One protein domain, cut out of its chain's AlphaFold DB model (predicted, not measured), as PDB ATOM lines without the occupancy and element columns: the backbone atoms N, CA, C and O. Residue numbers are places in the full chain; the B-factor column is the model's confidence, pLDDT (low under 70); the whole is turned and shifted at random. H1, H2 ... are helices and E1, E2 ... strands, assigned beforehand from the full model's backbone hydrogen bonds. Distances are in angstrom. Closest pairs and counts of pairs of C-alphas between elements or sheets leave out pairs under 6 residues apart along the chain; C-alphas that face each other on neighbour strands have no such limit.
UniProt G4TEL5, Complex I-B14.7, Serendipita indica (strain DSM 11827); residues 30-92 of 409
ATOM      1  N   VAL A  30     163.150 193.066 125.820       82.94
ATOM      2  CA  VAL A  30     164.542 193.530 125.676       82.94
ATOM      3  C   VAL A  30     165.413 192.370 125.180       82.94
ATOM      4  O   VAL A  30     165.496 191.361 125.883       82.94
ATOM      5  N   PRO A  31     166.068 192.460 124.008       86.31
ATOM      6  CA  PRO A  31     166.906 191.376 123.500       86.31
ATOM      7  C   PRO A  31     168.121 191.147 124.409       86.31
ATOM      8  O   PRO A  31     168.822 192.082 124.784       86.31
ATOM      9  N   THR A  32     168.420 189.898 124.766       82.56
ATOM     10  CA  THR A  32     169.513 189.585 125.706       82.56
ATOM     11  C   THR A  32     170.895 189.938 125.175       82.56
ATOM     12  O   THR A  32     171.806 190.149 125.968       82.56
ATOM     13  N   SER A  33     171.055 190.023 123.854       79.25
ATOM     14  CA  SER A  33     172.289 190.473 123.201       79.25
ATOM     15  C   SER A  33     172.625 191.944 123.472       79.25
ATOM     16  O   SER A  33     173.777 192.327 123.292       79.25
ATOM     17  N   SER A  34     171.668 192.764 123.932       76.00
ATOM     18  CA  SER A  34     171.926 194.156 124.329       76.00
ATOM     19  C   SER A  34     172.334 194.314 125.801       76.00
ATOM     20  O   SER A  34     172.536 195.438 126.255       76.00
ATOM     21  N   LEU A  35     172.421 193.224 126.572       73.94
ATOM     22  CA  LEU A  35     172.842 193.243 127.976       73.94
ATOM     23  C   LEU A  35     174.333 192.908 128.095       73.94
ATOM     24  O   LEU A  35     174.826 191.986 127.449       73.94
ATOM     25  N   GLN A  36     175.049 193.623 128.969       75.62
ATOM     26  CA  GLN A  36     176.459 193.332 129.237       75.62
ATOM     27  C   GLN A  36     176.656 191.915 129.822       75.62
ATOM     28  O   GLN A  36     175.787 191.426 130.562       75.62
ATOM     29  N   PRO A  37     177.806 191.260 129.555       63.72
ATOM     30  CA  PRO A  37     178.129 189.952 130.119       63.72
ATOM     31  C   PRO A  37     177.958 189.918 131.645       63.72
ATOM     32  O   PRO A  37     178.480 190.766 132.363       63.72
ATOM     33  N   GLY A  38     177.199 188.941 132.146       67.94
ATOM     34  CA  GLY A  38     176.899 188.777 133.573       67.94
ATOM     35  C   GLY A  38     175.672 189.543 134.091       67.94
ATOM     36  O   GLY A  38     175.052 189.081 135.048       67.94
ATOM     37  N   VAL A  39     175.227 190.632 133.448       70.75
ATOM     38  CA  VAL A  39     174.016 191.371 133.883       70.75
ATOM     39  C   VAL A  39     172.766 190.495 133.771       70.75
ATOM     40  O   VAL A  39     171.948 190.449 134.691       70.75
ATOM     41  N   LEU A  40     172.652 189.727 132.684       83.44
ATOM     42  CA  LEU A  40     171.568 188.762 132.502       83.44
ATOM     43  C   LEU A  40     171.560 187.690 133.607       83.44
ATOM     44  O   LEU A  40     170.496 187.350 134.116       83.44
ATOM     45  N   ASP A  41     172.727 187.194 134.024       77.88
ATOM     46  CA  ASP A  41     172.837 186.203 135.101       77.88
ATOM     47  C   ASP A  41     172.415 186.764 136.463       77.88
ATOM     48  O   ASP A  41     171.717 186.083 137.217       77.88
ATOM     49  N   VAL A  42     172.752 188.025 136.754       69.50
ATOM     50  CA  VAL A  42     172.296 188.724 137.967       69.50
ATOM     51  C   VAL A  42     170.775 188.910 137.958       69.50
ATOM     52  O   VAL A  42     170.124 188.616 138.960       69.50
ATOM     53  N   LEU A  43     170.182 189.324 136.832       73.62
ATOM     54  CA  LEU A  43     168.725 189.480 136.704       73.62
ATOM     55  C   LEU A  43     167.983 188.139 136.841       73.62
ATOM     56  O   LEU A  43     166.955 188.067 137.522       73.62
ATOM     57  N   ILE A  44     168.525 187.063 136.262       84.88
ATOM     58  CA  ILE A  44     168.009 185.696 136.421       84.88
ATOM     59  C   ILE A  44     168.099 185.260 137.894       84.88
ATOM     60  O   ILE A  44     167.100 184.822 138.469       84.88
ATOM     61  N   ALA A  45     169.257 185.408 138.543       73.62
ATOM     62  CA  ALA A  45     169.450 185.036 139.948       73.62
ATOM     63  C   ALA A  45     168.536 185.834 140.901       73.62
ATOM     64  O   ALA A  45     167.964 185.280 141.843       73.62
ATOM     65  N   TRP A  46     168.340 187.127 140.629       80.00
ATOM     66  CA  TRP A  46     167.469 187.993 141.417       80.00
ATOM     67  C   TRP A  46     165.992 187.607 141.280       80.00
ATOM     68  O   TRP A  46     165.335 187.351 142.294       80.00
ATOM     69  N   ARG A  47     165.480 187.464 140.044       85.31
ATOM     70  CA  ARG A  47     164.088 187.044 139.807       85.31
ATOM     71  C   ARG A  47     163.807 185.673 140.416       85.31
ATOM     72  O   ARG A  47     162.791 185.507 141.083       85.31
ATOM     73  N   THR A  48     164.694 184.698 140.220       85.81
ATOM     74  CA  THR A  48     164.497 183.335 140.748       85.81
ATOM     75  C   THR A  48     164.478 183.303 142.273       85.81
ATOM     76  O   THR A  48     163.588 182.686 142.859       85.81
ATOM     77  N   SER A  49     165.371 184.051 142.933       78.19
ATOM     78  CA  SER A  49     165.333 184.238 144.390       78.19
ATOM     79  C   SER A  49     164.014 184.863 144.861       78.19
ATOM     80  O   SER A  49     163.457 184.440 145.876       78.19
ATOM     81  N   HIS A  50     163.489 185.848 144.126       82.50
ATOM     82  CA  HIS A  50     162.237 186.523 144.466       82.50
ATOM     83  C   HIS A  50     161.011 185.609 144.285       82.50
ATOM     84  O   HIS A  50     160.220 185.456 145.216       82.50
ATOM     85  N   VAL A  51     160.894 184.916 143.144       84.81
ATOM     86  CA  VAL A  51     159.798 183.967 142.865       84.81
ATOM     87  C   VAL A  51     159.792 182.810 143.870       84.81
ATOM     88  O   VAL A  51     158.731 182.465 144.386       84.81
ATOM     89  N   GLN A  52     160.953 182.252 144.236       84.56
ATOM     90  CA  GLN A  52     161.009 181.199 145.259       84.56
ATOM     91  C   GLN A  52     160.609 181.695 146.656       84.56
ATOM     92  O   GLN A  52     159.973 180.950 147.404       84.56
ATOM     93  N   LYS A  53     160.942 182.941 147.022       82.06
ATOM     94  CA  LYS A  53     160.481 183.549 148.283       82.06
ATOM     95  C   LYS A  53     158.964 183.727 148.294       82.06
ATOM     96  O   LYS A  53     158.340 183.345 149.280       82.06
ATOM     97  N   LEU A  54     158.378 184.213 147.197       81.56
ATOM     98  CA  LEU A  54     156.925 184.328 147.048       81.56
ATOM     99  C   LEU A  54     156.241 182.957 147.128       81.56
ATOM    100  O   LEU A  54     155.367 182.779 147.970       81.56
ATOM    101  N   LYS A  55     156.694 181.953 146.360       89.00
ATOM    102  CA  LYS A  55     156.154 180.579 146.428       89.00
ATOM    103  C   LYS A  55     156.156 180.022 147.858       89.00
ATOM    104  O   LYS A  55     155.165 179.435 148.275       89.00
ATOM    105  N   ARG A  56     157.232 180.227 148.631       82.56
ATOM    106  CA  ARG A  56     157.324 179.749 150.027       82.56
ATOM    107  C   ARG A  56     156.429 180.526 150.991       82.56
ATOM    108  O   ARG A  56     155.766 179.899 151.808       82.56
ATOM    109  N   ALA A  57     156.391 181.855 150.891       79.25
ATOM    110  CA  ALA A  57     155.525 182.682 151.731       79.25
ATOM    111  C   ALA A  57     154.039 182.349 151.503       79.25
ATOM    112  O   ALA A  57     153.297 182.150 152.459       79.25
ATOM    113  N   TYR A  58     153.633 182.189 150.240       82.69
ATOM    114  CA  TYR A  58     152.243 181.925 149.861       82.69
ATOM    115  C   TYR A  58     151.816 180.455 150.035       82.69
ATOM    116  O   TYR A  58     150.622 180.165 150.106       82.69
ATOM    117  N   ALA A  59     152.762 179.513 150.126       83.06
ATOM    118  CA  ALA A  59     152.471 178.121 150.475       83.06
ATOM    119  C   ALA A  59     152.152 177.932 151.970       83.06
ATOM    120  O   ALA A  59     151.427 177.005 152.317       83.06
ATOM    121  N   ALA A  60     152.690 178.792 152.843       77.62
ATOM    122  CA  ALA A  60     152.498 178.710 154.292       77.62
ATOM    123  C   ALA A  60     151.200 179.377 154.786       77.62
ATOM    124  O   ALA A  60     150.735 179.065 155.880       77.62
ATOM    125  N   ASP A  61     150.623 180.290 154.005       87.81
ATOM    126  CA  ASP A  61     149.444 181.064 154.395       87.81
ATOM    127  C   ASP A  61     148.144 180.441 153.840       87.81
ATOM    128  O   ASP A  61     147.965 180.206 152.638       87.81
ATOM    129  N   ALA A  62     147.226 180.130 154.756       81.25
ATOM    130  CA  ALA A  62     145.947 179.489 154.475       81.25
ATOM    131  C   ALA A  62     144.893 180.447 153.887       81.25
ATOM    132  O   ALA A  62     143.960 179.971 153.246       81.25
ATOM    133  N   SER A  63     145.049 181.766 154.053       85.56
ATOM    134  CA  SER A  63     144.060 182.784 153.652       85.56
ATOM    135  C   SER A  63     144.048 183.110 152.150       85.56
ATOM    136  O   SER A  63     143.091 183.686 151.637       85.56
ATOM    137  N   ILE A  64     145.098 182.717 151.428       89.81
ATOM    138  CA  ILE A  64     145.295 183.011 150.002       89.81
ATOM    139  C   ILE A  64     144.364 182.179 149.114       89.81
ATOM    140  O   ILE A  64     144.321 180.947 149.232       89.81
ATOM    141  N   SER A  65     143.729 182.852 148.146       92.06
ATOM    142  CA  SER A  65     142.836 182.253 147.145       92.06
ATOM    143  C   SER A  65     143.499 181.098 146.365       92.06
ATOM    144  O   SER A  65     144.660 181.223 145.946       92.06
ATOM    145  N   PRO A  66     142.776 179.993 146.084       90.94
ATOM    146  CA  PRO A  66     143.278 178.888 145.263       90.94
ATOM    147  C   PRO A  66     143.818 179.326 143.895       90.94
ATOM    148  O   PRO A  66     144.795 178.758 143.407       90.94
ATOM    149  N   GLU A  67     143.239 180.367 143.290       88.31
ATOM    150  CA  GLU A  67     143.673 180.890 141.990       88.31
ATOM    151  C   GLU A  67     145.054 181.551 142.058       88.31
ATOM    152  O   GLU A  67     145.886 181.342 141.177       88.31
ATOM    153  N   GLN A  68     145.349 182.274 143.143       85.00
ATOM    154  CA  GLN A  68     146.663 182.882 143.371       85.00
ATOM    155  C   GLN A  68     147.732 181.815 143.632       85.00
ATOM    156  O   GLN A  68     148.844 181.918 143.114       85.00
ATOM    157  N   LYS A  69     147.386 180.744 144.363       85.88
ATOM    158  CA  LYS A  69     148.255 179.565 144.527       85.88
ATOM    159  C   LYS A  69     148.515 178.871 143.188       85.88
ATOM    160  O   LYS A  69     149.668 178.568 142.883       85.88
ATOM    161  N   LYS A  70     147.485 178.700 142.350       90.06
ATOM    162  CA  LYS A  70     147.610 178.148 140.990       90.06
ATOM    163  C   LYS A  70     148.514 179.019 140.111       90.06
ATOM    164  O   LYS A  70     149.472 178.499 139.541       90.06
ATOM    165  N   TYR A  71     148.292 180.335 140.075       87.56
ATOM    166  CA  TYR A  71     149.135 181.282 139.338       87.56
ATOM    167  C   TYR A  71     150.598 181.224 139.797       87.56
ATOM    168  O   TYR A  71     151.486 180.978 138.979       87.56
ATOM    169  N   LEU A  72     150.863 181.341 141.102       84.50
ATOM    170  CA  LEU A  72     152.223 181.256 141.643       84.50
ATOM    171  C   LEU A  72     152.887 179.908 141.343       84.50
ATOM    172  O   LEU A  72     154.070 179.893 141.014       84.50
ATOM    173  N   SER A  73     152.151 178.793 141.404       87.06
ATOM    174  CA  SER A  73     152.683 177.470 141.045       87.06
ATOM    175  C   SER A  73     153.050 177.354 139.558       87.06
ATOM    176  O   SER A  73     154.027 176.684 139.234       87.06
ATOM    177  N   SER A  74     152.328 178.063 138.679       89.44
ATOM    178  CA  SER A  74     152.560 178.079 137.227       89.44
ATOM    179  C   SER A  74     153.765 178.920 136.786       89.44
ATOM    180  O   SER A  74     154.260 178.742 135.674       89.44
ATOM    181  N   LEU A  75     154.279 179.813 137.643       87.56
ATOM    182  CA  LEU A  75     155.486 180.581 137.335       87.56
ATOM    183  C   LEU A  75     156.716 179.654 137.290       87.56
ATOM    184  O   LEU A  75     156.972 178.944 138.273       87.56
ATOM    185  N   PRO A  76     157.523 179.675 136.212       84.25
ATOM    186  CA  PRO A  76     158.695 178.815 136.099       84.25
ATOM    187  C   PRO A  76     159.755 179.192 137.143       84.25
ATOM    188  O   PRO A  76     160.025 180.370 137.383       84.25
ATOM    189  N   ASP A  77     160.388 178.187 137.754       84.31
ATOM    190  CA  ASP A  77     161.414 178.396 138.790       84.31
ATOM    191  C   ASP A  77     162.703 179.033 138.262       84.31
ATOM    192  O   ASP A  77     163.504 179.542 139.048       84.31
ATOM    193  N   LYS A  78     162.904 179.014 136.938       88.00
ATOM    194  CA  LYS A  78     163.947 179.762 136.235       88.00
ATOM    195  C   LYS A  78     163.367 180.420 134.980       88.00
ATOM    196  O   LYS A  78     162.711 179.721 134.216       88.00
ATOM    197  N   PRO A  79     163.627 181.719 134.735       80.94
ATOM    198  CA  PRO A  79     163.442 182.300 133.416       80.94
ATOM    199  C   PRO A  79     164.268 181.563 132.365       80.94
ATOM    200  O   PRO A  79     165.474 181.368 132.522       80.94
ATOM    201  N   ASP A  80     163.616 181.274 131.255       85.31
ATOM    202  CA  ASP A  80     164.155 180.785 129.991       85.31
ATOM    203  C   ASP A  80     164.758 181.912 129.126       85.31
ATOM    204  O   ASP A  80     165.043 181.714 127.948       85.31
ATOM    205  N   TRP A  81     165.022 183.090 129.709       85.88
ATOM    206  CA  TRP A  81     165.517 184.280 129.001       85.88
ATOM    207  C   TRP A  81     166.801 184.039 128.189       85.88
ATOM    208  O   TRP A  81     167.003 184.669 127.156       85.88
ATOM    209  N   LYS A  82     167.663 183.103 128.618       83.94
ATOM    210  CA  LYS A  82     168.867 182.714 127.858       83.94
ATOM    211  C   LYS A  82     168.549 181.993 126.546       83.94
ATOM    212  O   LYS A  82     169.322 182.107 125.604       83.94
ATOM    213  N   THR A  83     167.456 181.235 126.502       85.50
ATOM    214  CA  THR A  83     167.025 180.452 125.335       85.50
ATOM    215  C   THR A  83     166.008 181.194 124.475       85.50
ATOM    216  O   THR A  83     166.002 180.996 123.266       85.50
ATOM    217  N   SER A  84     165.196 182.085 125.055       83.38
ATOM    218  CA  SER A  84     164.304 182.972 124.292       83.38
ATOM    219  C   SER A  84     165.047 184.111 123.581       83.38
ATOM    220  O   SER A  84     164.482 184.752 122.700       83.38
ATOM    221  N   GLY A  85     166.285 184.415 123.994       87.44
ATOM    222  CA  GLY A  85     167.062 185.552 123.494       87.44
ATOM    223  C   GLY A  85     166.505 186.919 123.912       87.44
ATOM    224  O   GLY A  85     166.930 187.945 123.379       87.44
ATOM    225  N   VAL A  86     165.525 186.950 124.825       87.25
ATOM    226  CA  VAL A  86     164.722 188.136 125.155       87.25
ATOM    227  C   VAL A  86     164.260 188.102 126.619       87.25
ATOM    228  O   VAL A  86     163.690 187.113 127.086       87.25
ATOM    229  N   VAL A  87     164.441 189.215 127.331       86.06
ATOM    230  CA  VAL A  87     163.894 189.471 128.673       86.06
ATOM    231  C   VAL A  87     162.563 190.215 128.547       86.06
ATOM    232  O   VAL A  87     162.524 191.342 128.057       86.06
ATOM    233  N   ASP A  88     161.472 189.621 129.034       83.06
ATOM    234  CA  ASP A  88     160.207 190.344 129.233       83.06
ATOM    235  C   ASP A  88     160.268 191.127 130.549       83.06
ATOM    236  O   ASP A  88     160.273 190.546 131.639       83.06
ATOM    237  N   VAL A  89     160.313 192.456 130.448       75.00
ATOM    238  CA  VAL A  89     160.471 193.355 131.603       75.00
ATOM    239  C   VAL A  89     159.285 193.256 132.569       75.00
ATOM    240  O   VAL A  89     159.468 193.451 133.767       75.00
ATOM    241  N   ARG A  90     158.093 192.855 132.103       75.19
ATOM    242  CA  ARG A  90     156.903 192.649 132.959       75.19
ATOM    243  C   ARG A  90     157.058 191.472 133.924       75.19
ATOM    244  O   ARG A  90     156.288 191.339 134.868       75.19
ATOM    245  N   GLN A  91     158.034 190.598 133.676       74.19
ATOM    246  CA  GLN A  91     158.353 189.462 134.534       74.19
ATOM    247  C   GLN A  91     159.385 189.805 135.628       74.19
ATOM    248  O   GLN A  91     159.689 188.953 136.469       74.19
ATOM    249  N   LEU A  92     159.930 191.028 135.629       70.19
ATOM    250  CA  LEU A  92     160.656 191.601 136.763       70.19
ATOM    251  C   LEU A  92     159.634 192.226 137.734       70.19
ATOM    252  O   LEU A  92     158.655 192.814 137.275       70.19
TER     253      LEU A  92
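AT A GLANCE: This is residues 30 to 92 of the 409 residues of the protein "Complex I-B14.7" of Serendipita indica (strain DSM 11827) (UniProt G4TEL5). One long helix, H1, makes the length of a thin rod, and after a turn the chain folds back beside it as the shorter H2, a stretch with no named element, the short H3 and the strand E1. H1 and H2 form a helical hairpin at one end, while near the other end the first printed residues, 30 to 31, pair with E1. The printed part has 63 residues, with three named helices and one named strand in the order H1, H2, H3, E1, and is mostly helix. It is loose, with a radius of gyration of the C-alphas of 13.7 A, and spans 42 by 17 by 15 A.

IN THESE COORDINATES: Start at Val 30; then find C-alpha 39 at (174.016, 191.371, 133.883), where H1 begins, and follow it through residues 39 to 60 for 32.2 A to C-alpha 60 at (152.498, 178.710, 154.292). H2 is residues 66 to 74, 12.3 A long, and H3 is residues 81 to 84. E1, residues 86 to 88, ends at C-alpha 88 at (160.207, 190.344, 129.233).

HOW THE PARTS SIT: Look at the C-alphas of Lys 55 and Leu 72, the closest of the hairpin H1 and H2, 6.2 A apart; the two touch, H1 with residues 54 to 59 alone. They run opposite ways at a shallow tilt of 31 degrees. H3 is close to H1 but not clearly touching, with the closest C-alphas, of Ile 44 and Trp 81, 8.0 A apart. H2 and H3 are apart, and E1 is apart from H1 and H2. E1 pairs with no named strand, but residues 30 to 31 pair antiparallel with its residues 86 to 87. In H1 and H2 every O i to N i+4 pair is within hydrogen-bond range; H3 is too short for such a pair.

THE WHOLE: The C-alphas farthest apart, of Ser 34 and Ala 62, are 42.4 A apart. Residues 60 to 67, of which 60 belongs to H1 and 66 to 67 to H2, stand free. The printed part has no cut and no long link. Its mean pLDDT is 82.1; residues 37 to 38 and 42 are under 70.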